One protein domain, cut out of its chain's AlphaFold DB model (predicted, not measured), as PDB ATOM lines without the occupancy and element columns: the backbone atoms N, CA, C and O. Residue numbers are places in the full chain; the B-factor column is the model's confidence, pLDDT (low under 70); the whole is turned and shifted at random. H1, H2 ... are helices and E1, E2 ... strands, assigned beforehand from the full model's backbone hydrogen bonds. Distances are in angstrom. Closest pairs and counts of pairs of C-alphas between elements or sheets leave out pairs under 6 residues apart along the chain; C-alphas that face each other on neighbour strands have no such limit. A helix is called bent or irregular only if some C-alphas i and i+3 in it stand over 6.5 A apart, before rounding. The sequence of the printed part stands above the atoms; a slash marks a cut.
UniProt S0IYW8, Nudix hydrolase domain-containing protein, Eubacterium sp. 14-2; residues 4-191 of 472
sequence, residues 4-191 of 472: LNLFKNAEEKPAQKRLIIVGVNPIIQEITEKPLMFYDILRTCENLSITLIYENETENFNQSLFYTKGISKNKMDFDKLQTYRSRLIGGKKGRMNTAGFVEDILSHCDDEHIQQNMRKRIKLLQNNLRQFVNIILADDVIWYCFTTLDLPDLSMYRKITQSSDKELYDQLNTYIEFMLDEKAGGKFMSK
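AT A GLANCE: This is residues 4 to 191 of the 472 residues of the protein "Nudix hydrolase domain-containing protein" of Eubacterium sp. 14-2 (UniProt S0IYW8). A twisted six-stranded sheet runs through the middle, with the long helix H7 lying across one side of it and H1, H2, H4 and H5 gathered on the other, while residues 92 to 97 of the small hairpin of E3 and E4 stick out. The printed part has 188 residues, with eight named helices and eight named strands in the order E1 H1 H2 E2 H3 H4 E3 E4 H5 H6 E5 E6 E7 E8 H7 H8, class mixed. The large sheet, in the order E5 E2 E1 E6 E7 E8, is mixed. The whole is compact, with a radius of gyration of the C-alphas of 16.5 A and spans of 48 by 47 by 35 A.

IN THESE COORDINATES: Pass residues 4 to 17, with no named element, and find C-alpha 18 at (208.103, 239.192, 194.902), where E1, residues 18 to 22, begins. H1, residues 25 to 33, is irregular, with C-alphas 26 and 29 8.0 A apart. Then come H2, 35 to 44, E2, 49 to 55, 19.8 A long, H3, 57 to 66, H4, 78 to 89, E3, 91 to 93, E4, 96 to 98, H5, 101 to 106, H6, 112 to 121, E5, 122 to 127, E6, 133 to 138, E7, 141 to 146, and E8, 158 to 161. From C-alpha 166 at (205.221, 246.495, 212.520) H7 runs 20.8 A to residue 180, before H8, 185 to 188.

HOW THE PARTS SIT: Begin at E1: parallel E2 is on one side, N 21 to O 51 2.9 A, and antiparallel E6 on the other, N 22 to O 135 2.8 A, within hydrogen-bond range. E1, H1 H2, E2 is a strand-helix-strand unit, two parallel strands joined through helices, with a right-handed crossover. Edge strand E5 is parallel to E2, N 125 to O 52 2.9 A. E6 E7 E8 is a meander, each strand the antiparallel neighbour of the one before, with N 136 to O 143 2.8 A and N 142 to O 160 2.9 A. H7, height 9.2 A over the sheet, runs across the strands, at 84 degrees to E1 on the local plane; its C-alpha 169 is 6.2 A from C-alpha 161 of E8. H8 touches H7 only at the corner, C-alphas 179 and 185 being closest at 4.3 A. H4 touches H1, closest C-alphas 32 and 88, 6.1 A, at a steep tilt of 55 degrees. It forms a hairpin with H3, closest C-alphas 64 and 78, 5.2 A. H5 touches H4, H2 and H6, with closest C-alphas 88 and 101, 4.7 A, 35 and 105, 4.9 A, and 106 and 115, 5.7 A. In the hairpin of E3 and E4, N 91 to O 98 is 3.0 A. Every O i to N i+4 pair is within hydrogen-bond range in H2, H4, H5, H6 and H7, against 3 of 5 in H1 and 5 of 6 in H3; H8 is too short for one.

THE WHOLE: The C-alphas of Arg 95 and Ser 163, the two farthest apart, are 52.4 A apart. The printed part has no cut; the links H3 to H4 and E7 to E8 are long. Look for pLDDT under 70 at residues 67 to 75 and 92 to 97.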
ATOM      1  N   LEU A   4     222.206 235.373 198.892       92.69
ATOM      2  CA  LEU A   4     221.030 234.498 198.849       92.69
ATOM      3  C   LEU A   4     220.233 234.502 200.166       92.69
ATOM      4  O   LEU A   4     219.025 234.280 200.152       92.69
ATOM      5  N   ASN A   5     220.874 234.794 201.304       94.12
ATOM      6  CA  ASN A   5     220.164 234.909 202.580       94.12
ATOM      7  C   ASN A   5     219.260 236.145 202.646       94.12
ATOM      8  O   ASN A   5     218.264 236.114 203.360       94.12
ATOM      9  N   LEU A   6     219.567 237.201 201.883       95.81
ATOM     10  CA  LEU A   6     218.721 238.392 201.785       95.81
ATOM     11  C   LEU A   6     217.472 238.147 200.922       95.81
ATOM     12  O   LEU A   6     216.531 238.931 200.964       95.81
ATOM     13  N   PHE A   7     217.439 237.057 200.150       96.06
ATOM     14  CA  PHE A   7     216.327 236.711 199.253       96.06
ATOM     15  C   PHE A   7     215.372 235.676 199.856       96.06
ATOM     16  O   PHE A   7     214.563 235.089 199.137       96.06
ATOM     17  N   LYS A   8     215.479 235.430 201.165       95.19
ATOM     18  CA  LYS A   8     214.620 234.499 201.894       95.19
ATOM     19  C   LYS A   8     213.428 235.207 202.536       95.19
ATOM     20  O   LYS A   8     213.579 236.297 203.086       95.19
ATOM     21  N   ASN A   9     212.276 234.545 202.499       94.06
ATOM     22  CA  ASN A   9     211.048 234.960 203.175       94.06
ATOM     23  C   ASN A   9     211.052 234.562 204.668       94.06
ATOM     24  O   ASN A   9     212.051 234.054 205.189       94.06
ATOM     25  N   ALA A  10     209.945 234.793 205.381       92.94
ATOM     26  CA  ALA A  10     209.877 234.526 206.821       92.94
ATOM     27  C   ALA A  10     210.035 233.035 207.183       92.94
ATOM     28  O   ALA A  10     210.452 232.718 208.297       92.94
ATOM     29  N   GLU A  11     209.766 232.127 206.238       93.25
ATOM     30  CA  GLU A  11     209.950 230.676 206.376       93.25
ATOM     31  C   GLU A  11     211.371 230.206 206.014       93.25
ATOM     32  O   GLU A  11     211.607 229.003 205.887       93.25
ATOM     33  N   GLU A  12     212.316 231.130 205.806       93.75
ATOM     34  CA  GLU A  12     213.699 230.853 205.384       93.75
ATOM     35  C   GLU A  12     213.810 230.145 204.017       93.75
ATOM     36  O   GLU A  12     214.855 229.587 203.663       93.75
ATOM     37  N   LYS A  13     212.743 230.206 203.210       93.62
ATOM     38  CA  LYS A  13     212.710 229.735 201.819       93.62
ATOM     39  C   LYS A  13     213.020 230.889 200.865       93.62
ATOM     40  O   LYS A  13     212.746 232.035 201.218       93.62
ATOM     41  N   PRO A  14     213.541 230.625 199.652       94.88
ATOM     42  CA  PRO A  14     213.660 231.655 198.620       94.88
ATOM     43  C   PRO A  14     212.323 232.367 198.382       94.88
ATOM     44  O   PRO A  14     211.271 231.734 198.492       94.88
ATOM     45  N   ALA A  15     212.363 233.653 198.032       95.88
ATOM     46  CA  ALA A  15     211.173 234.417 197.672       95.88
ATOM     47  C   ALA A  15     210.363 233.704 196.574       95.88
ATOM     48  O   ALA A  15     210.916 233.217 195.588       95.88
ATOM     49  N   GLN A  16     209.047 233.650 196.749       97.06
ATOM     50  CA  GLN A  16     208.130 232.878 195.912       97.06
ATOM     51  C   GLN A  16     207.303 233.756 194.970       97.06
ATOM     52  O   GLN A  16     206.907 233.292 193.902       97.06
ATOM     53  N   LYS A  17     207.012 235.007 195.352       96.75
ATOM     54  CA  LYS A  17     206.131 235.912 194.595       96.75
ATOM     55  C   LYS A  17     206.835 237.199 194.184       96.75
ATOM     56  O   LYS A  17     206.756 237.602 193.020       96.75
ATOM     57  N   ARG A  18     207.499 237.871 195.126       97.38
ATOM     58  CA  ARG A  18     208.103 239.192 194.902       97.38
ATOM     59  C   ARG A  18     209.501 239.253 195.502       97.38
ATOM     60  O   ARG A  18     209.670 239.046 196.699       97.38
ATOM     61  N   LEU A  19     210.471 239.622 194.672       98.38
ATOM     62  CA  LEU A  19     211.785 240.086 195.098       98.38
ATOM     63  C   LEU A  19     211.993 241.504 194.558       98.38
ATOM     64  O   LEU A  19     212.077 241.705 193.347       98.38
ATOM     65  N   ILE A  20     212.042 242.495 195.444       98.56
ATOM     66  CA  ILE A  20     212.207 243.904 195.066       98.56
ATOM     67  C   ILE A  20     213.449 244.454 195.733       98.56
ATOM     68  O   ILE A  20     213.572 244.386 196.949       98.56
ATOM     69  N   ILE A  21     214.351 245.008 194.934       98.31
ATOM     70  CA  ILE A  21     215.606 245.591 195.399       98.31
ATOM     71  C   ILE A  21     215.570 247.077 195.063       98.31
ATOM     72  O   ILE A  21     215.514 247.433 193.891       98.31
ATOM     73  N   VAL A  22     215.573 247.932 196.082       97.69
ATOM     74  CA  VAL A  22     215.663 249.390 195.965       97.69
ATOM     75  C   VAL A  22     217.047 249.810 196.416       97.69
ATOM     76  O   VAL A  22     217.397 249.592 197.572       97.69
ATOM     77  N   GLY A  23     217.822 250.390 195.507       95.81
ATOM     78  CA  GLY A  23     219.228 250.672 195.734       95.81
ATOM     79  C   GLY A  23     220.087 249.440 195.549       95.81
ATOM     80  O   GLY A  23     220.157 248.579 196.429       95.81
ATOM     81  N   VAL A  24     220.714 249.328 194.381       95.44
ATOM     82  CA  VAL A  24     221.471 248.124 194.021       95.44
ATOM     83  C   VAL A  24     222.948 248.279 194.320       95.44
ATOM     84  O   VAL A  24     223.602 247.257 194.496       95.44
ATOM     85  N   ASN A  25     223.475 249.507 194.413       93.44
ATOM     86  CA  ASN A  25     224.908 249.756 194.584       93.44
ATOM     87  C   ASN A  25     225.575 248.891 195.672       93.44
ATOM     88  O   ASN A  25     226.627 248.322 195.375       93.44
ATOM     89  N   PRO A  26     224.989 248.687 196.876       92.12
ATOM     90  CA  PRO A  26     225.595 247.850 197.922       92.12
ATOM     91  C   PRO A  26     225.867 246.396 197.513       92.12
ATOM     92  O   PRO A  26     226.701 245.731 198.117       92.12
ATOM     93  N   ILE A  27     225.134 245.896 196.516       93.38
ATOM     94  CA  ILE A  27     225.152 244.497 196.071       93.38
ATOM     95  C   ILE A  27     225.334 244.362 194.552       93.38
ATOM     96  O   ILE A  27     225.145 243.285 193.988       93.38
ATOM     97  N   ILE A  28     225.656 245.458 193.855       92.31
ATOM     98  CA  ILE A  28     225.636 245.513 192.387       92.31
ATOM     99  C   ILE A  28     226.720 244.622 191.781       92.31
ATOM    100  O   ILE A  28     226.526 244.031 190.717       92.31
ATOM    101  N   GLN A  29     227.845 244.472 192.482       90.69
ATOM    102  CA  GLN A  29     228.906 243.561 192.086       90.69
ATOM    103  C   GLN A  29     228.399 242.115 192.112       90.69
ATOM    104  O   GLN A  29     228.485 241.415 191.111       90.69
ATOM    105  N   GLU A  30     227.799 241.679 193.218       91.31
ATOM    106  CA  GLU A  30     227.261 240.329 193.351       91.31
ATOM    107  C   GLU A  30     226.118 240.059 192.368       91.31
ATOM    108  O   GLU A  30     226.038 238.951 191.838       91.31
ATOM    109  N   ILE A  31     225.264 241.055 192.102       92.19
ATOM    110  CA  ILE A  31     224.195 240.958 191.098       92.19
ATOM    111  C   ILE A  31     224.783 240.717 189.704       92.19
ATOM    112  O   ILE A  31     224.328 239.824 188.992       92.19
ATOM    113  N   THR A  32     225.794 241.497 189.318       89.88
ATOM    114  CA  THR A  32     226.365 241.456 187.961       89.88
ATOM    115  C   THR A  32     227.366 240.318 187.745       89.88
ATOM    116  O   THR A  32     227.582 239.915 186.610       89.88
ATOM    117  N   GLU A  33     227.959 239.762 188.803       90.75
ATOM    118  CA  GLU A  33     228.929 238.659 188.708       90.75
ATOM    119  C   GLU A  33     228.302 237.266 188.891       90.75
ATOM    120  O   GLU A  33     228.961 236.260 188.628       90.75
ATOM    121  N   LYS A  34     227.042 237.172 189.347       93.12
ATOM    122  CA  LYS A  34     226.371 235.888 189.648       93.12
ATOM    123  C   LYS A  34     225.001 235.727 188.963       93.12
ATOM    124  O   LYS A  34     224.026 235.406 189.648       93.12
ATOM    125  N   PRO A  35     224.894 235.875 187.628       93.12
ATOM    126  CA  PRO A  35     223.621 235.727 186.909       93.12
ATOM    127  C   PRO A  35     222.989 234.335 187.078       93.12
ATOM    128  O   PRO A  35     221.773 234.231 187.241       93.12
ATOM    129  N   LEU A  36     223.803 233.272 187.149       94.69
ATOM    130  CA  LEU A  36     223.336 231.895 187.359       94.69
ATOM    131  C   LEU A  36     222.472 231.743 188.623       94.69
ATOM    132  O   LEU A  36     221.468 231.041 188.606       94.69
ATOM    133  N   MET A  37     222.802 232.465 189.700       94.69
ATOM    134  CA  MET A  37     222.016 232.435 190.937       94.69
ATOM    135  C   MET A  37     220.578 232.918 190.701       94.69
ATOM    136  O   MET A  37     219.628 232.333 191.213       94.69
ATOM    137  N   PHE A  38     220.402 233.986 189.922       95.38
ATOM    138  CA  PHE A  38     219.076 234.517 189.609       95.38
ATOM    139  C   PHE A  38     218.317 233.614 188.638       95.38
ATOM    140  O   PHE A  38     217.109 233.438 188.805       95.38
ATOM    141  N   TYR A  39     219.017 233.006 187.677       95.94
ATOM    142  CA  TYR A  39     218.450 231.974 186.811       95.94
ATOM    143  C   TYR A  39     217.873 230.809 187.631       95.94
ATOM    144  O   TYR A  39     216.702 230.467 187.466       95.94
ATOM    145  N   ASP A  40     218.647 230.263 188.574       95.19
ATOM    146  CA  ASP A  40     218.223 229.134 189.407       95.19
ATOM    147  C   ASP A  40     216.993 229.473 190.260       95.19
ATOM    148  O   ASP A  40     216.050 228.679 190.348       95.19
ATOM    149  N   ILE A  41     216.954 230.673 190.852       94.50
ATOM    150  CA  ILE A  41     215.802 231.128 191.644       94.50
ATOM    151  C   ILE A  41     214.565 231.299 190.751       94.50
ATOM    152  O   ILE A  41     213.494 230.812 191.109       94.50
ATOM    153  N   LEU A  42     214.690 231.946 189.587       95.31
ATOM    154  CA  LEU A  42     213.575 232.157 188.653       95.31
ATOM    155  C   LEU A  42     213.047 230.851 188.056       95.31
ATOM    156  O   LEU A  42     211.851 230.759 187.765       95.31
ATOM    157  N   ARG A  43     213.927 229.865 187.861       94.38
ATOM    158  CA  ARG A  43     213.573 228.521 187.401       94.38
ATOM    159  C   ARG A  43     212.855 227.729 188.488       94.38
ATOM    160  O   ARG A  43     211.888 227.041 188.193       94.38
ATOM    161  N   THR A  44     213.319 227.829 189.730       93.69
ATOM    162  CA  THR A  44     212.730 227.103 190.866       93.69
ATOM    163  C   THR A  44     211.405 227.726 191.312       93.69
ATOM    164  O   THR A  44     210.492 227.018 191.727       93.69
ATOM    165  N   CYS A  45     211.286 229.051 191.217       94.81
ATOM    166  CA  CYS A  45     210.129 229.815 191.669       94.81
ATOM    167  C   CYS A  45     209.399 230.412 190.456       94.81
ATOM    168  O   CYS A  45     209.630 231.562 190.073       94.81
ATOM    169  N   GLU A  46     208.508 229.634 189.836       91.00
ATOM    170  CA  GLU A  46     207.817 230.010 188.587       91.00
ATOM    171  C   GLU A  46     206.986 231.301 188.704       91.00
ATOM    172  O   GLU A  46     206.868 232.062 187.744       91.00
ATOM    173  N   ASN A  47     206.457 231.585 189.898       94.62
ATOM    174  CA  ASN A  47     205.630 232.764 190.169       94.62
ATOM    175  C   ASN A  47     206.427 233.984 190.654       94.62
ATOM    176  O   ASN A  47     205.840 235.044 190.881       94.62
ATOM    177  N   LEU A  48     207.747 233.858 190.825       97.44
ATOM    178  CA  LEU A  48     208.569 234.947 191.333       97.44
ATOM    179  C   LEU A  48     208.736 236.036 190.273       97.44
ATOM    180  O   LEU A  48     209.183 235.763 189.158       97.44
ATOM    181  N   SER A  49     208.448 237.274 190.664       97.69
ATOM    182  CA  SER A  49     208.822 238.487 189.939       97.69
ATOM    183  C   SER A  49     209.984 239.197 190.632       97.69
ATOM    184  O   SER A  49     210.001 239.320 191.857       97.69
ATOM    185  N   ILE A  50     210.946 239.673 189.843       98.12
ATOM    186  CA  ILE A  50     212.125 240.403 190.313       98.12
ATOM    187  C   ILE A  50     212.046 241.835 189.796       98.12
ATOM    188  O   ILE A  50     211.920 242.062 188.596       98.12
ATOM    189  N   THR A  51     212.124 242.815 190.691       98.31
ATOM    190  CA  THR A  51     212.195 244.236 190.328       98.31
ATOM    191  C   THR A  51     213.446 244.850 190.936       98.31
ATOM    192  O   THR A  51     213.584 244.883 192.155       98.31
ATOM    193  N   LEU A  52     214.347 245.339 190.088       98.00
ATOM    194  CA  LEU A  52     215.541 246.068 190.500       98.00
ATOM    195  C   LEU A  52     215.323 247.556 190.231       98.00
ATOM    196  O   LEU A  52     215.146 247.963 189.082       98.00
ATOM    197  N   ILE A  53     215.329 248.344 191.300       97.75
ATOM    198  CA  ILE A  53     215.278 249.799 191.283       97.75
ATOM    199  C   ILE A  53     216.693 250.306 191.579       97.75
ATOM    200  O   ILE A  53     217.128 250.286 192.730       97.75
ATOM    201  N   TYR A  54     217.420 250.697 190.537       96.44
ATOM    202  CA  TYR A  54     218.830 251.081 190.607       96.44
ATOM    203  C   TYR A  54     219.027 252.598 190.585       96.44
ATOM    204  O   TYR A  54     218.174 253.347 190.118       96.44
ATOM    205  N   GLU A  55     220.167 253.051 191.084       94.56
ATOM    206  CA  GLU A  55     220.532 254.456 191.209       94.56
ATOM    207  C   GLU A  55     220.714 255.147 189.843       94.56
ATOM    208  O   GLU A  55     221.234 254.568 188.881       94.56
ATOM    209  N   ASN A  56     220.308 256.417 189.748       93.25
ATOM    210  CA  ASN A  56     220.664 257.249 188.602       93.25
ATOM    211  C   ASN A  56     222.135 257.701 188.664       93.25
ATOM    212  O   ASN A  56     222.861 257.493 189.638       93.25
ATOM    213  N   GLU A  57     222.586 258.340 187.589       91.19
ATOM    214  CA  GLU A  57     223.960 258.821 187.472       91.19
ATOM    215  C   GLU A  57     224.314 259.896 188.509       91.19
ATOM    216  O   GLU A  57     225.395 259.839 189.095       91.19
ATOM    217  N   THR A  58     223.391 260.819 188.800       91.00
ATOM    218  CA  THR A  58     223.567 261.846 189.838       91.00
ATOM    219  C   THR A  58     223.791 261.227 191.217       91.00
ATOM    220  O   THR A  58     224.664 261.669 191.961       91.00
ATOM    221  N   GLU A  59     223.029 260.194 191.568       91.56
ATOM    222  CA  GLU A  59     223.144 259.488 192.840       91.56
ATOM    223  C   GLU A  59     224.459 258.705 192.911       91.56
ATOM    224  O   GLU A  59     225.163 258.808 193.911       91.56
ATOM    225  N   ASN A  60     224.868 258.025 191.832       91.81
ATOM    226  CA  ASN A  60     226.187 257.383 191.759       91.81
ATOM    227  C   ASN A  60     227.328 258.387 191.946       91.81
ATOM    228  O   ASN A  60     228.280 258.116 192.682       91.81
ATOM    229  N   PHE A  61     227.237 259.551 191.299       91.19
ATOM    230  CA  PHE A  61     228.213 260.622 191.465       91.19
ATOM    231  C   PHE A  61     228.251 261.095 192.919       91.19
ATOM    232  O   PHE A  61     229.315 261.069 193.535       91.19
ATOM    233  N   ASN A  62     227.101 261.429 193.507       88.56
ATOM    234  CA  ASN A  62     227.011 261.879 194.894       88.56
ATOM    235  C   ASN A  62     227.558 260.840 195.879       88.56
ATOM    236  O   ASN A  62     228.356 261.192 196.745       88.56
ATOM    237  N   GLN A  63     227.185 259.568 195.730       87.12
ATOM    238  CA  GLN A  63     227.707 258.479 196.555       87.12
ATOM    239  C   GLN A  63     229.233 258.385 196.442       87.12
ATOM    240  O   GLN A  63     229.916 258.289 197.463       87.12
ATOM    241  N   SER A  64     229.781 258.534 195.232       86.88
ATOM    242  CA  SER A  64     231.230 258.506 195.008       86.88
ATOM    243  C   SER A  64     232.000 259.627 195.724       86.88
ATOM    244  O   SER A  64     233.150 259.420 196.122       86.88
ATOM    245  N   LEU A  65     231.373 260.792 195.948       84.88
ATOM    246  CA  LEU A  65     232.000 261.931 196.631       84.88
ATOM    247  C   LEU A  65     232.261 261.664 198.114       84.88
ATOM    248  O   LEU A  65     233.215 262.202 198.679       84.88
ATOM    249  N   PHE A  66     231.448 260.825 198.760       75.19
ATOM    250  CA  PHE A  66     231.639 260.493 200.172       75.19
ATOM    251  C   PHE A  66     232.847 259.571 200.397       75.19
ATOM    252  O   PHE A  66     233.420 259.548 201.486       75.19
ATOM    253  N   TYR A  67     233.349 258.909 199.351       68.69
ATOM    254  CA  TYR A  67     234.422 257.917 199.444       68.69
ATOM    255  C   TYR A  67     235.847 258.516 199.431       68.69
ATOM    256  O   TYR A  67     236.796 257.922 198.904       68.69
ATOM    257  N   THR A  68     236.070 259.667 200.071       55.69
ATOM    258  CA  THR A  68     237.379 260.362 200.122       55.69
ATOM    259  C   THR A  68     238.454 259.595 200.911       55.69
ATOM    260  O   THR A  68     238.177 258.958 201.930       55.69
ATOM    261  N   LYS A  69     239.699 259.559 200.395       51.12
ATOM    262  CA  LYS A  69     240.852 258.768 200.905       51.12
ATOM    263  C   LYS A  69     240.968 258.790 202.444       51.12
ATOM    264  O   LYS A  69     241.123 259.855 203.023       51.12
ATOM    265  N   GLY A  70     240.976 257.607 203.076       53.94
ATOM    266  CA  GLY A  70     241.390 257.438 204.480       53.94
ATOM    267  C   GLY A  70     240.430 256.702 205.425       53.94
ATOM    268  O   GLY A  70     240.906 256.202 206.437       53.94
ATOM    269  N   ILE A  71     239.127 256.601 205.120       56.69
ATOM    270  CA  ILE A  71     238.128 256.212 206.146       56.69
ATOM    271  C   ILE A  71     237.519 254.803 205.963       56.69
ATOM    272  O   ILE A  71     237.187 254.176 206.966       56.69
ATOM    273  N   SER A  72     237.462 254.225 204.751       54.19
ATOM    274  CA  SER A  72     236.803 252.915 204.558       54.19
ATOM    275  C   SER A  72     237.443 251.959 203.558       54.19
ATOM    276  O   SER A  72     238.170 252.359 202.646       54.19
ATOM    277  N   LYS A  73     237.157 250.666 203.777       60.44
ATOM    278  CA  LYS A  73     237.647 249.518 202.996       60.44
ATOM    279  C   LYS A  73     236.780 249.196 201.766       60.44
ATOM    280  O   LYS A  73     237.299 248.591 200.836       60.44
ATOM    281  N   ASN A  74     235.515 249.625 201.737       64.75
ATOM    282  CA  ASN A  74     234.531 249.275 200.701       64.75
ATOM    283  C   ASN A  74     234.172 250.490 199.839       64.75
ATOM    284  O   ASN A  74     233.044 250.972 199.842       64.75
ATOM    285  N   LYS A  75     235.161 251.015 199.115       69.88
ATOM    286  CA  LYS A  75     234.962 252.164 198.226       69.88
ATOM    287  C   LYS A  75     234.685 251.720 196.804       69.88
ATOM    288  O   LYS A  75     235.393 250.862 196.272       69.88
ATOM    289  N   MET A  76     233.709 252.361 196.176       80.56
ATOM    290  CA  MET A  76     233.520 252.307 194.732       80.56
ATOM    291  C   MET A  76     233.561 253.730 194.199       80.56
ATOM    292  O   MET A  76     232.666 254.517 194.478       80.56
ATOM    293  N   ASP A  77     234.616 254.077 193.469       87.31
ATOM    294  CA  ASP A  77     234.632 255.345 192.745       87.31
ATOM    295  C   ASP A  77     233.514 255.396 191.690       87.31
ATOM    296  O   ASP A  77     232.847 254.397 191.389       87.31
ATOM    297  N   PHE A  78     233.289 256.594 191.154       90.56
ATOM    298  CA  PHE A  78     232.249 256.820 190.161       90.56
ATOM    299  C   PHE A  78     232.409 255.903 188.943       90.56
ATOM    300  O   PHE A  78     231.430 255.301 188.510       90.56
ATOM    301  N   ASP A  79     233.633 255.721 188.444       90.06
ATOM    302  CA  ASP A  79     233.917 254.887 187.271       90.06
ATOM    303  C   ASP A  79     233.543 253.416 187.504       90.06
ATOM    304  O   ASP A  79     232.978 252.752 186.625       90.06
ATOM    305  N   LYS A  80     233.806 252.893 188.705       89.75
ATOM    306  CA  LYS A  80     233.428 251.532 189.095       89.75
ATOM    307  C   LYS A  80     231.914 251.387 189.242       89.75
ATOM    308  O   LYS A  80     231.360 250.413 188.729       89.75
ATOM    309  N   LEU A  81     231.236 252.353 189.869       90.88
ATOM    310  CA  LEU A  81     229.768 252.375 189.947       90.88
ATOM    311  C   LEU A  81     229.134 252.441 188.552       90.88
ATOM    312  O   LEU A  81     228.212 251.678 188.259       90.88
ATOM    313  N   GLN A  82     229.668 253.278 187.659       90.62
ATOM    314  CA  GLN A  82     229.215 253.353 186.271       90.62
ATOM    315  C   GLN A  82     229.447 252.043 185.525       90.62
ATOM    316  O   GLN A  82     228.549 251.570 184.838       90.62
ATOM    317  N   THR A  83     230.601 251.400 185.714       90.75
ATOM    318  CA  THR A  83     230.892 250.102 185.092       90.75
ATOM    319  C   THR A  83     229.866 249.043 185.495       90.75
ATOM    320  O   THR A  83     229.344 248.334 184.632       90.75
ATOM    321  N   TYR A  84     229.538 248.935 186.785       92.19
ATOM    322  CA  TYR A  84     228.526 247.983 187.238       92.19
ATOM    323  C   TYR A  84     227.118 248.358 186.780       92.19
ATOM    324  O   TYR A  84     226.375 247.480 186.349       92.19
ATOM    325  N   ARG A  85     226.764 249.646 186.792       92.31
ATOM    326  CA  ARG A  85     225.489 250.122 186.245       92.31
ATOM    327  C   ARG A  85     225.360 249.780 184.757       92.31
ATOM    328  O   ARG A  85     224.330 249.260 184.345       92.31
ATOM    329  N   SER A  86     226.407 249.983 183.956       90.38
ATOM    330  CA  SER A  86     226.421 249.589 182.542       90.38
ATOM    331  C   SER A  86     226.276 248.077 182.353       90.38
ATOM    332  O   SER A  86     225.560 247.659 181.453       90.38
ATOM    333  N   ARG A  87     226.900 247.245 183.201       91.12
ATOM    334  CA  ARG A  87     226.708 245.779 183.175       91.12
ATOM    335  C   ARG A  87     225.295 245.366 183.583       91.12
ATOM    336  O   ARG A  87     224.735 244.444 183.010       91.12
ATOM    337  N   LEU A  88     224.699 246.054 184.555       93.38
ATOM    338  CA  LEU A  88     223.325 245.795 184.979       93.38
ATOM    339  C   LEU A  88     222.343 246.061 183.833       93.38
ATOM    340  O   LEU A  88     221.481 245.235 183.544       93.38
ATOM    341  N   ILE A  89     222.483 247.215 183.183       91.81
ATOM    342  CA  ILE A  89     221.561 247.677 182.145       91.81
ATOM    343  C   ILE A  89     221.819 246.970 180.804       91.81
ATOM    344  O   ILE A  89     220.875 246.677 180.071       91.81
ATOM    345  N   GLY A  90     223.084 246.686 180.487       87.62
ATOM    346  CA  GLY A  90     223.516 246.369 179.128       87.62
ATOM    347  C   GLY A  90     223.479 247.605 178.224       87.62
ATOM    348  O   GLY A  90     223.347 248.736 178.692       87.62
ATOM    349  N   GLY A  91     223.598 247.407 176.911       74.81
ATOM    350  CA  GLY A  91     223.436 248.496 175.941       74.81
ATOM    351  C   GLY A  91     224.254 248.333 174.666       74.81
ATOM    352  O   GLY A  91     224.820 247.275 174.401       74.81
ATOM    353  N   LYS A  92     224.318 249.405 173.872       59.19
ATOM    354  CA  LYS A  92     225.196 249.524 172.702       59.19
ATOM    355  C   LYS A  92     226.413 250.364 173.070       59.19
ATOM    356  O   LYS A  92     226.268 251.513 173.472       59.19
ATOM    357  N   LYS A  93     227.619 249.820 172.899       52.44
ATOM    358  CA  LYS A  93     228.869 250.591 172.939       52.44
ATOM    359  C   LYS A  93     229.436 250.645 171.522       52.44
ATOM    360  O   LYS A  93     230.110 249.719 171.065       52.44
ATOM    361  N   GLY A  94     229.095 251.705 170.789       56.28
ATOM    362  CA  GLY A  94     229.335 251.773 169.346       56.28
ATOM    363  C   GLY A  94     228.540 250.691 168.603       56.28
ATOM    364  O   GLY A  94     227.332 250.574 168.782       56.28
ATOM    365  N   ARG A  95     229.214 249.862 167.792       39.59
ATOM    366  CA  ARG A  95     228.576 248.752 167.049       39.59
ATOM    367  C   ARG A  95     228.386 247.463 167.862       39.59
ATOM    368  O   ARG A  95     227.776 246.527 167.355       39.59
ATOM    369  N   MET A  96     228.920 247.378 169.082       41.62
ATOM    370  CA  MET A  96     228.830 246.171 169.908       41.62
ATOM    371  C   MET A  96     227.685 246.277 170.914       41.62
ATOM    372  O   MET A  96     227.616 247.238 171.681       41.62
ATOM    373  N   ASN A  97     226.818 245.264 170.941       62.25
ATOM    374  CA  ASN A  97     225.862 245.074 172.026       62.25
ATOM    375  C   ASN A  97     226.592 244.442 173.216       62.25
ATOM    376  O   ASN A  97     227.158 243.357 173.093       62.25
ATOM    377  N   THR A  98     226.571 245.103 174.366       70.94
ATOM    378  CA  THR A  98     226.955 244.503 175.642       70.94
ATOM    379  C   THR A  98     225.713 243.903 176.284       70.94
ATOM    380  O   THR A  98     224.736 244.624 176.520       70.94
ATOM    381  N   ALA A  99     225.753 242.596 176.551       80.81
ATOM    382  CA  ALA A  99     224.731 241.911 177.333       80.81
ATOM    383  C   ALA A  99     224.595 242.582 178.709       80.81
ATOM    384  O   ALA A  99     225.588 243.015 179.297       80.81
ATOM    385  N   GLY A 100     223.351 242.752 179.154       90.94
ATOM    386  CA  GLY A 100     223.032 243.242 180.491       90.94
ATOM    387  C   GLY A 100     222.621 242.099 181.411       90.94
ATOM    388  O   GLY A 100     222.403 240.983 180.949       90.94
ATOM    389  N   PHE A 101     222.382 242.401 182.686       93.50
ATOM    390  CA  PHE A 101     221.960 241.428 183.706       93.50
ATOM    391  C   PHE A 101     220.819 240.500 183.262       93.50
ATOM    392  O   PHE A 101     220.852 239.300 183.520       93.50
ATOM    393  N   VAL A 102     219.805 241.044 182.579       93.56
ATOM    394  CA  VAL A 102     218.683 240.241 182.068       93.56
ATOM    395  C   VAL A 102     219.162 239.247 181.011       93.56
ATOM    396  O   VAL A 102     218.799 238.081 181.086       93.56
ATOM    397  N   GLU A 103     219.985 239.676 180.056       93.56
ATOM    398  CA  GLU A 103     220.515 238.783 179.015       93.56
ATOM    399  C   GLU A 103     221.458 237.731 179.599       93.56
ATOM    400  O   GLU A 103     221.383 236.566 179.216       93.56
ATOM    401  N   ASP A 104     222.283 238.111 180.575       94.19
ATOM    402  CA  ASP A 104     223.202 237.193 181.246       94.19
ATOM    403  C   ASP A 104     222.443 236.070 181.968       94.19
ATOM    404  O   ASP A 104     222.824 234.905 181.866       94.19
ATOM    405  N   ILE A 105     221.318 236.376 182.628       95.06
ATOM    406  CA  ILE A 105     220.432 235.353 183.214       95.06
ATOM    407  C   ILE A 105     219.879 234.423 182.135       95.06
ATOM    408  O   ILE A 105     219.883 233.203 182.297       95.06
ATOM    409  N   LEU A 106     219.362 235.000 181.050       94.62
ATOM    410  CA  LEU A 106     218.685 234.245 179.997       94.62
ATOM    411  C   LEU A 106     219.652 233.360 179.203       94.62
ATOM    412  O   LEU A 106     219.235 232.312 178.718       94.62
ATOM    413  N   SER A 107     220.937 233.723 179.152       94.25
ATOM    414  CA  SER A 107     221.999 232.933 178.517       94.25
ATOM    415  C   SER A 107     222.194 231.539 179.131       94.25
ATOM    416  O   SER A 107     222.762 230.659 178.489       94.25
ATOM    417  N   HIS A 108     221.689 231.306 180.348       94.94
ATOM    418  CA  HIS A 108     221.702 230.000 181.013       94.94
ATOM    419  C   HIS A 108     220.516 229.094 180.629       94.94
ATOM    420  O   HIS A 108     220.367 228.002 181.180       94.94
ATOM    421  N   CYS A 109     219.648 229.530 179.712       93.38
ATOM    422  CA  CYS A 109     218.480 228.784 179.264       93.38
ATOM    423  C   CYS A 109     218.468 228.649 177.744       93.38
ATOM    424  O   CYS A 109     218.415 229.658 177.056       93.38
ATOM    425  N   ASP A 110     218.415 227.428 177.217       92.75
ATOM    426  CA  ASP A 110     218.338 227.210 175.761       92.75
ATOM    427  C   ASP A 110     216.900 227.294 175.203       92.75
ATOM    428  O   ASP A 110     216.700 227.331 173.992       92.75
ATOM    429  N   ASP A 111     215.880 227.316 176.068       94.44
ATOM    430  CA  ASP A 111     214.466 227.321 175.673       94.44
ATOM    431  C   ASP A 111     213.924 228.756 175.550       94.44
ATOM    432  O   ASP A 111     213.763 229.472 176.543       94.44
ATOM    433  N   GLU A 112     213.592 229.171 174.324       92.75
ATOM    434  CA  GLU A 112     213.085 230.518 174.030       92.75
ATOM    435  C   GLU A 112     211.769 230.854 174.751       92.75
ATOM    436  O   GLU A 112     211.546 232.007 175.134       92.75
ATOM    437  N   HIS A 113     210.882 229.878 174.964       91.88
ATOM    438  CA  HIS A 113     209.611 230.116 175.645       91.88
ATOM    439  C   HIS A 113     209.839 230.404 177.131       91.88
ATOM    440  O   HIS A 113     209.272 231.356 177.685       91.88
ATOM    441  N   ILE A 114     210.723 229.628 177.763       91.56
ATOM    442  CA  ILE A 114     211.144 229.857 179.148       91.56
ATOM    443  C   ILE A 114     211.861 231.205 179.261       91.56
ATOM    444  O   ILE A 114     211.553 231.975 180.176       91.56
ATOM    445  N   GLN A 115     212.737 231.548 178.311       93.94
ATOM    446  CA  GLN A 115     213.403 232.849 178.300       93.94
ATOM    447  C   GLN A 115     212.402 234.010 178.242       93.94
ATOM    448  O   GLN A 115     212.491 234.957 179.028       93.94
ATOM    449  N   GLN A 116     211.414 233.949 177.342       92.31
ATOM    450  CA  GLN A 116     210.381 234.983 177.229       92.31
ATOM    451  C   GLN A 116     209.541 235.102 178.506       92.31
ATOM    452  O   GLN A 116     209.190 236.216 178.908       92.31
ATOM    453  N   ASN A 117     209.220 233.978 179.155       93.38
ATOM    454  CA  ASN A 117     208.533 233.981 180.444       93.38
ATOM    455  C   ASN A 117     209.383 234.656 181.533       93.38
ATOM    456  O   ASN A 117     208.901 235.576 182.193       93.38
ATOM    457  N   MET A 118     210.647 234.251 181.689       95.12
ATOM    458  CA  MET A 118     211.569 234.827 182.675       95.12
ATOM    459  C   MET A 118     211.772 236.324 182.447       95.12
ATOM    460  O   MET A 118     211.653 237.112 183.383       95.12
ATOM    461  N   ARG A 119     211.973 236.744 181.194       94.88
ATOM    462  CA  ARG A 119     212.131 238.153 180.821       94.88
ATOM    463  C   ARG A 119     210.957 239.015 181.286       94.88
ATOM    464  O   ARG A 119     211.172 240.097 181.816       94.88
ATOM    465  N   LYS A 120     209.714 238.536 181.137       94.50
ATOM    466  CA  LYS A 120     208.505 239.252 181.596       94.50
ATOM    467  C   LYS A 120     208.434 239.399 183.120       94.50
ATOM    468  O   LYS A 120     207.738 240.290 183.608       94.50
ATOM    469  N   ARG A 121     209.129 238.534 183.865       95.81
ATOM    470  CA  ARG A 121     209.171 238.530 185.333       95.81
ATOM    471  C   ARG A 121     210.287 239.400 185.911       95.81
ATOM    472  O   ARG A 121     210.256 239.647 187.113       95.81
ATOM    473  N   ILE A 122     211.221 239.898 185.093       96.25
ATOM    474  CA  ILE A 122     212.300 240.793 185.530       96.25
ATOM    475  C   ILE A 122     212.005 242.228 185.082       96.25
ATOM    476  O   ILE A 122     211.748 242.494 183.909       96.25
ATOM    477  N   LYS A 123     212.076 243.175 186.017       96.06
ATOM    478  CA  LYS A 123     211.926 244.610 185.759       96.06
ATOM    479  C   LYS A 123     213.173 245.352 186.221       96.06
ATOM    480  O   LYS A 123     213.573 245.215 187.371       96.06
ATOM    481  N   LEU A 124     213.743 246.162 185.334       96.19
ATOM    482  CA  LEU A 124     214.806 247.113 185.655       96.19
ATOM    483  C   LEU A 124     214.237 248.530 185.584       96.19
ATOM    484  O   LEU A 124     213.695 248.923 184.550       96.19
ATOM    485  N   LEU A 125     214.361 249.282 186.674       96.81
ATOM    486  CA  LEU A 125     213.889 250.657 186.801       96.81
ATOM    487  C   LEU A 125     215.002 251.514 187.403       96.81
ATOM    488  O   LEU A 125     215.584 251.151 188.415       96.81
ATOM    489  N   GLN A 126     215.289 252.658 186.808       96.56
ATOM    490  CA  GLN A 126     216.161 253.661 187.396       96.56
ATOM    491  C   GLN A 126     215.355 254.561 188.328       96.56
ATOM    492  O   GLN A 126     214.306 255.085 187.944       96.56
ATOM    493  N   ASN A 127     215.892 254.788 189.519       96.06
ATOM    494  CA  ASN A 127     215.420 255.762 190.482       96.06
ATOM    495  C   ASN A 127     215.987 257.147 190.172       96.06
ATOM    496  O   ASN A 127     217.176 257.382 190.365       96.06
ATOM    497  N   ASN A 128     215.127 258.067 189.721       95.00
ATOM    498  CA  ASN A 128     215.503 259.474 189.526       95.00
ATOM    499  C   ASN A 128     215.134 260.373 190.717       95.00
ATOM    500  O   ASN A 128     215.278 261.591 190.651       95.00
ATOM    501  N   LEU A 129     214.642 259.788 191.809       92.25
ATOM    502  CA  LEU A 129     214.483 260.466 193.087       92.25
ATOM    503  C   LEU A 129     215.723 260.243 193.948       92.25
ATOM    504  O   LEU A 129     216.483 259.294 193.764       92.25
ATOM    505  N   ARG A 130     215.892 261.100 194.954       90.06
ATOM    506  CA  ARG A 130     216.915 260.889 195.974       90.06
ATOM    507  C   ARG A 130     216.620 259.611 196.759       90.06
ATOM    508  O   ARG A 130     215.502 259.416 197.238       90.06
ATOM    509  N   GLN A 131     217.639 258.775 196.921       88.62
ATOM    510  CA  GLN A 131     217.558 257.543 197.693       88.62
ATOM    511  C   GLN A 131     218.144 257.754 199.089       88.62
ATOM    512  O   GLN A 131     219.209 258.343 199.249       88.62
ATOM    513  N   PHE A 132     217.436 257.286 200.116       84.62
ATOM    514  CA  PHE A 132     217.858 257.448 201.516       84.62
ATOM    515  C   PHE A 132     218.128 256.113 202.215       84.62
ATOM    516  O   PHE A 132     218.803 256.072 203.241       84.62
ATOM    517  N   VAL A 133     217.593 255.021 201.675       94.12
ATOM    518  CA  VAL A 133     217.648 253.681 202.253       94.12
ATOM    519  C   VAL A 133     217.737 252.664 201.121       94.12
ATOM    520  O   VAL A 133     217.072 252.823 200.098       94.12
ATOM    521  N   ASN A 134     218.557 251.634 201.311       96.00
ATOM    522  CA  ASN A 134     218.588 250.468 200.435       96.00
ATOM    523  C   ASN A 134     217.683 249.402 201.038       96.00
ATOM    524  O   ASN A 134     217.759 249.142 202.242       96.00
ATOM    525  N   ILE A 135     216.826 248.802 200.221       98.12
ATOM    526  CA  ILE A 135     215.801 247.859 200.661       98.12
ATOM    527  C   ILE A 135     215.820 246.617 199.778       98.12
ATOM    528  O   ILE A 135     215.882 246.719 198.560       98.12
ATOM    529  N   ILE A 136     215.703 245.445 200.390       98.44
ATOM    530  CA  ILE A 136     215.412 244.183 199.714       98.44
ATOM    531  C   ILE A 136     214.141 243.618 200.343       98.44
ATOM    532  O   ILE A 136     214.147 243.217 201.503       98.44
ATOM    533  N   LEU A 137     213.047 243.602 199.589       98.44
ATOM    534  CA  LEU A 137     211.805 242.933 199.962       98.44
ATOM    535  C   LEU A 137     211.784 241.543 199.328       98.44
ATOM    536  O   LEU A 137     211.755 241.432 198.103       98.44
ATOM    537  N   ALA A 138     211.766 240.508 200.161       98.12
ATOM    538  CA  ALA A 138     211.592 239.111 199.781       98.12
ATOM    539  C   ALA A 138     210.262 238.606 200.360       98.12
ATOM    540  O   ALA A 138     210.190 238.225 201.526       98.12
ATOM    541  N   ASP A 139     209.210 238.638 199.539       97.31
ATOM    542  CA  ASP A 139     207.809 238.402 199.911       97.31
ATOM    543  C   ASP A 139     207.320 239.255 201.100       97.31
ATOM    544  O   ASP A 139     206.761 240.328 200.892       97.31
ATOM    545  N   ASP A 140     207.495 238.762 202.326       96.44
ATOM    546  CA  ASP A 140     207.019 239.321 203.598       96.44
ATOM    547  C   ASP A 140     208.159 239.740 204.546       96.44
ATOM    548  O   ASP A 140     207.926 240.144 205.689       96.44
ATOM    549  N   VAL A 141     209.404 239.648 204.073       98.38
ATOM    550  CA  VAL A 141     210.609 240.068 204.793       98.38
ATOM    551  C   VAL A 141     211.223 241.266 204.097       98.38
ATOM    552  O   VAL A 141     211.491 241.230 202.899       98.38
ATOM    553  N   ILE A 142     211.522 242.303 204.874       98.56
ATOM    554  CA  ILE A 142     212.306 243.445 204.423       98.56
ATOM    555  C   ILE A 142     213.705 243.343 205.030       98.56
ATOM    556  O   ILE A 142     213.879 243.113 206.225       98.56
ATOM    557  N   TRP A 143     214.721 243.544 204.204       98.38
ATOM    558  CA  TRP A 143     216.077 243.838 204.636       98.38
ATOM    559  C   TRP A 143     216.385 245.276 204.278       98.38
ATOM    560  O   TRP A 143     216.127 245.688 203.150       98.38
ATOM    561  N   TYR A 144     216.951 246.043 205.205       97.50
ATOM    562  CA  TYR A 144     217.267 247.442 204.938       97.50
ATOM    563  C   TYR A 144     218.618 247.863 205.509       97.50
ATOM    564  O   TYR A 144     219.081 247.327 206.519       97.50
ATOM    565  N   CYS A 145     219.244 248.847 204.869       95.25
ATOM    566  CA  CYS A 145     220.418 249.545 205.382       95.25
ATOM    567  C   CYS A 145     220.450 250.991 204.866       95.25
ATOM    568  O   CYS A 145     219.919 251.302 203.799       95.25
ATOM    569  N   PHE A 146     221.070 251.889 205.626       90.81
ATOM    570  CA  PHE A 146     221.215 253.291 205.235       90.81
ATOM    571  C   PHE A 146     222.542 253.517 204.520       90.81
ATOM    572  O   PHE A 146     223.586 253.061 204.991       90.81
ATOM    573  N   THR A 147     222.510 254.277 203.428       82.25
ATOM    574  CA  THR A 147     223.728 254.823 202.823       82.25
ATOM    575  C   THR A 147     224.206 255.989 203.687       82.25
ATOM    576  O   THR A 147     223.436 256.904 203.982       82.25
ATOM    577  N   THR A 148     225.459 255.939 204.143       81.75
ATOM    578  CA  THR A 148     226.054 256.989 204.987       81.75
ATOM    579  C   THR A 148     227.295 257.566 204.310       81.75
ATOM    580  O   THR A 148     227.170 258.166 203.251       81.75
ATOM    581  N   LEU A 149     228.485 257.397 204.893       78.88
ATOM    582  CA  LEU A 149     229.749 257.852 204.303       78.88
ATOM    583  C   LEU A 149     230.382 256.808 203.379       78.88
ATOM    584  O   LEU A 149     231.260 257.141 202.592       78.88
ATOM    585  N   ASP A 150     229.923 255.561 203.472       78.31
ATOM    586  CA  ASP A 150     230.468 254.413 202.760       78.31
ATOM    587  C   ASP A 150     229.365 253.616 202.083       78.31
ATOM    588  O   ASP A 150     228.198 253.676 202.486       78.31
ATOM    589  N   LEU A 151     229.753 252.858 201.057       83.94
ATOM    590  CA  LEU A 151     228.861 251.902 200.436       83.94
ATOM    591  C   LEU A 151     228.596 250.756 201.428       83.94
ATOM    592  O   LEU A 151     229.558 250.114 201.868       83.94
ATOM    593  N   PRO A 152     227.331 250.506 201.813       87.56
ATOM    594  CA  PRO A 152     227.011 249.445 202.755       87.56
ATOM    595  C   PRO A 152     227.466 248.077 202.253       87.56
ATOM    596  O   PRO A 152     227.358 247.782 201.066       87.56
ATOM    597  N   ASP A 153     227.928 247.221 203.162       87.94
ATOM    598  CA  ASP A 153     228.138 245.806 202.857       87.94
ATOM    599  C   ASP A 153     226.927 244.951 203.259       87.94
ATOM    600  O   ASP A 153     226.030 245.388 203.986       87.94
ATOM    601  N   LEU A 154     226.919 243.692 202.810       90.94
ATOM    602  CA  LEU A 154     225.851 242.732 203.114       90.94
ATOM    603  C   LEU A 154     225.603 242.557 204.621       90.94
ATOM    604  O   LEU A 154     224.488 242.239 205.021       90.94
ATOM    605  N   SER A 155     226.617 242.740 205.473       91.06
ATOM    606  CA  SER A 155     226.469 242.590 206.925       91.06
ATOM    607  C   SER A 155     225.744 243.762 207.591       91.06
ATOM    608  O   SER A 155     225.249 243.610 208.706       91.06
ATOM    609  N   MET A 156     225.635 244.904 206.905       92.50
ATOM    610  CA  MET A 156     224.926 246.088 207.396       92.50
ATOM    611  C   MET A 156     223.406 246.003 207.213       92.50
ATOM    612  O   MET A 156     222.680 246.802 207.812       92.50
ATOM    613  N   TYR A 157     222.912 245.052 206.414       96.00
ATOM    614  CA  TYR A 157     221.479 244.827 206.243       96.00
ATOM    615  C   TYR A 157     220.849 244.262 207.515       96.00
ATOM    616  O   TYR A 157     221.305 243.269 208.086       96.00
ATOM    617  N   ARG A 158     219.751 244.885 207.941       96.75
ATOM    618  CA  ARG A 158     218.942 244.447 209.080       96.75
ATOM    619  C   ARG A 158     217.640 243.837 208.584       96.75
ATOM    620  O   ARG A 158     216.961 244.446 207.761       96.75
ATOM    621  N   LYS A 159     217.303 242.652 209.098       97.50
ATOM    622  CA  LYS A 159     216.035 241.961 208.831       97.50
ATOM    623  C   LYS A 159     214.911 242.609 209.634       97.50
ATOM    624  O   LYS A 159     215.080 242.845 210.829       97.50
ATOM    625  N   ILE A 160     213.765 242.818 209.000       97.56
ATOM    626  CA  ILE A 160     212.524 243.232 209.642       97.56
ATOM    627  C   ILE A 160     211.327 242.507 209.014       97.56
ATOM    628  O   ILE A 160     211.252 242.302 207.804       97.56
ATOM    629  N   THR A 161     210.390 242.106 209.864       97.06
ATOM    630  CA  THR A 161     209.097 241.513 209.514       97.06
ATOM    631  C   THR A 161     207.984 242.275 210.228       97.06
ATOM    632  O   THR A 161     208.229 242.962 211.223       97.06
ATOM    633  N   GLN A 162     206.734 242.091 209.792       94.62
ATOM    634  CA  GLN A 162     205.569 242.644 210.500       94.62
ATOM    635  C   GLN A 162     205.511 242.228 211.978       94.62
ATOM    636  O   GLN A 162     205.007 242.975 212.813       94.62
ATOM    637  N   SER A 163     206.013 241.034 212.304       95.00
ATOM    638  CA  SER A 163     206.043 240.510 213.669       95.00
ATOM    639  C   SER A 163     207.195 241.053 214.512       95.00
ATOM    640  O   SER A 163     207.050 241.120 215.730       95.00
ATOM    641  N   SER A 164     208.328 241.430 213.906       96.12
ATOM    642  CA  SER A 164     209.474 241.960 214.650       96.12
ATOM    643  C   SER A 164     209.321 243.445 214.972       96.12
ATOM    644  O   SER A 164     209.661 243.859 216.074       96.12
ATOM    645  N   ASP A 165     208.831 244.236 214.013       97.38
ATOM    646  CA  ASP A 165     208.581 245.674 214.162       97.38
ATOM    647  C   ASP A 165     207.592 246.125 213.075       97.38
ATOM    648  O   ASP A 165     207.947 246.363 211.920       97.38
ATOM    649  N   LYS A 166     206.311 246.188 213.448       97.12
ATOM    650  CA  LYS A 166     205.221 246.495 212.520       97.12
ATOM    651  C   LYS A 166     205.310 247.917 211.963       97.12
ATOM    652  O   LYS A 166     205.010 248.125 210.793       97.12
ATOM    653  N   GLU A 167     205.680 248.891 212.791       98.06
ATOM    654  CA  GLU A 167     205.657 250.302 212.400       98.06
ATOM    655  C   GLU A 167     206.720 250.589 211.340       98.06
ATOM    656  O   GLU A 167     206.403 251.127 210.277       98.06
ATOM    657  N   LEU A 168     207.964 250.169 211.585       97.56
ATOM    658  CA  LEU A 168     209.041 250.361 210.619       97.56
ATOM    659  C   LEU A 168     208.827 249.505 209.360       97.56
ATOM    660  O   LEU A 168     209.103 249.977 208.255       97.56
ATOM    661  N   TYR A 169     208.280 248.290 209.492       98.12
ATOM    662  CA  TYR A 169     207.905 247.473 208.334       98.12
ATOM    663  C   TYR A 169     206.890 248.200 207.445       98.12
ATOM    664  O   TYR A 169     207.106 248.322 206.239       98.12
ATOM    665  N   ASP A 170     205.804 248.716 208.029       98.12
ATOM    666  CA  ASP A 170     204.744 249.401 207.283       98.12
ATOM    667  C   ASP A 170     205.272 250.675 206.601       98.12
ATOM    668  O   ASP A 170     204.910 250.945 205.453       98.12
ATOM    669  N   GLN A 171     206.167 251.429 207.251       97.69
ATOM    670  CA  GLN A 171     206.814 252.607 206.655       97.69
ATOM    671  C   GLN A 171     207.676 252.242 205.436       97.69
ATOM    672  O   GLN A 171     207.521 252.843 204.369       97.69
ATOM    673  N   LEU A 172     208.557 251.242 205.564       97.62
ATOM    674  CA  LEU A 172     209.425 250.798 204.468       97.62
ATOM    675  C   LEU A 172     208.612 250.183 203.324       97.62
ATOM    676  O   LEU A 172     208.864 250.486 202.160       97.62
ATOM    677  N   ASN A 173     207.597 249.377 203.638       97.44
ATOM    678  CA  ASN A 173     206.711 248.803 202.632       97.44
ATOM    679  C   ASN A 173     205.917 249.891 201.892       97.44
ATOM    680  O   ASN A 173     205.818 249.855 200.670       97.44
ATOM    681  N   THR A 174     205.412 250.905 202.603       97.31
ATOM    682  CA  THR A 174     204.734 252.057 201.983       97.31
ATOM    683  C   THR A 174     205.664 252.813 201.036       97.31
ATOM    684  O   THR A 174     205.235 253.219 199.957       97.31
ATOM    685  N   TYR A 175     206.942 252.970 201.393       96.56
ATOM    686  CA  TYR A 175     207.934 253.572 200.502       96.56
ATOM    687  C   TYR A 175     208.142 252.746 199.222       96.56
ATOM    688  O   TYR A 175     208.156 253.313 198.132       96.56
ATOM    689  N   ILE A 176     208.230 251.413 199.321       96.94
ATOM    690  CA  ILE A 176     208.317 250.530 198.143       96.94
ATOM    691  C   ILE A 176     207.081 250.692 197.253       96.94
ATOM    692  O   ILE A 176     207.214 250.891 196.048       96.94
ATOM    693  N   GLU A 177     205.881 250.635 197.831       96.81
ATOM    694  CA  GLU A 177     204.634 250.765 197.070       96.81
ATOM    695  C   GLU A 177     204.508 252.157 196.423       96.81
ATOM    696  O   GLU A 177     204.118 252.258 195.262       96.81
ATOM    697  N   PHE A 178     204.950 253.225 197.100       96.19
ATOM    698  CA  PHE A 178     205.055 254.566 196.510       96.19
ATOM    699  C   PHE A 178     205.961 254.589 195.272       96.19
ATOM    700  O   PHE A 178     205.603 255.193 194.260       96.19
ATOM    701  N   MET A 179     207.124 253.934 195.333       95.50
ATOM    702  CA  MET A 179     208.077 253.865 194.218       95.50
ATOM    703  C   MET A 179     207.530 253.073 193.022       95.50
ATOM    704  O   MET A 179     207.893 253.359 191.882       95.50
ATOM    705  N   LEU A 180     206.662 252.090 193.270       94.56
ATOM    706  CA  LEU A 180     206.066 251.234 192.239       94.56
ATOM    707  C   LEU A 180     204.778 251.808 191.633       94.56
ATOM    708  O   LEU A 180     204.409 251.417 190.525       94.56
ATOM    709  N   ASP A 181     204.102 252.723 192.324       93.62
ATOM    710  CA  ASP A 181     202.892 253.372 191.823       93.62
ATOM    711  C   ASP A 181     203.221 254.371 190.699       93.62
ATOM    712  O   ASP A 181     203.812 255.431 190.925       93.62
ATOM    713  N   GLU A 182     202.787 254.051 189.474       88.94
ATOM    714  CA  GLU A 182     202.965 254.868 188.265       88.94
ATOM    715  C   GLU A 182     202.421 256.298 188.396       88.94
ATOM    716  O   GLU A 182     202.894 257.189 187.692       88.94
ATOM    717  N   LYS A 183     201.447 256.545 189.282       87.00
ATOM    718  CA  LYS A 183     200.865 257.878 189.515       87.00
ATOM    719  C   LYS A 183     201.576 258.659 190.624       87.00
ATOM    720  O   LYS A 183     201.390 259.875 190.718       87.00
ATOM    721  N   ALA A 184     202.397 257.989 191.434       91.44
ATOM    722  CA  ALA A 184     203.123 258.570 192.557       91.44
ATOM    723  C   ALA A 184     204.640 258.590 192.295       91.44
ATOM    724  O   ALA A 184     205.092 259.380 191.466       91.44
ATOM    725  N   GLY A 185     205.436 257.770 192.986       92.06
ATOM    726  CA  GLY A 185     206.893 257.712 192.823       92.06
ATOM    727  C   GLY A 185     207.322 257.103 191.487       92.06
ATOM    728  O   GLY A 185     208.292 257.561 190.881       92.06
ATOM    729  N   GLY A 186     206.543 256.151 190.970       93.12
ATOM    730  CA  GLY A 186     206.790 255.449 189.709       93.12
ATOM    731  C   GLY A 186     206.875 256.364 188.487       93.12
ATOM    732  O   GLY A 186     207.599 256.059 187.537       93.12
ATOM    733  N   LYS A 187     206.218 257.532 188.511       91.44
ATOM    734  CA  LYS A 187     206.308 258.514 187.413       91.44
ATOM    735  C   LYS A 187     207.712 259.093 187.237       91.44
ATOM    736  O   LYS A 187     208.067 259.497 186.133       91.44
ATOM    737  N   PHE A 188     208.505 259.103 188.309       93.69
ATOM    738  CA  PHE A 188     209.898 259.540 188.307       93.69
ATOM    739  C   PHE A 188     210.873 258.386 188.041       93.69
ATOM    740  O   PHE A 188     212.076 258.613 187.967       93.69
ATOM    741  N   MET A 189     210.389 257.153 187.883       94.88
ATOM    742  CA  MET A 189     211.229 256.017 187.504       94.88
ATOM    743  C   MET A 189     211.363 255.943 185.986       94.88
ATOM    744  O   MET A 189     210.398 256.191 185.258       94.88
ATOM    745  N   SER A 190     212.527 255.540 185.492       94.81
ATOM    746  CA  SER A 190     212.774 255.373 184.056       94.81
ATOM    747  C   SER A 190     213.237 253.957 183.726       94.81
ATOM    748  O   SER A 190     213.865 253.286 184.540       94.81
ATOM    749  N   LYS A 191     212.881 253.448 182.549       92.44
ATOM    750  CA  LYS A 191     213.444 252.198 182.026       92.44
ATOM    751  C   LYS A 191     214.826 252.466 181.421       92.44
ATOM    752  O   LYS A 191     215.145 253.616 181.116       92.44
TER     753      LYS A 191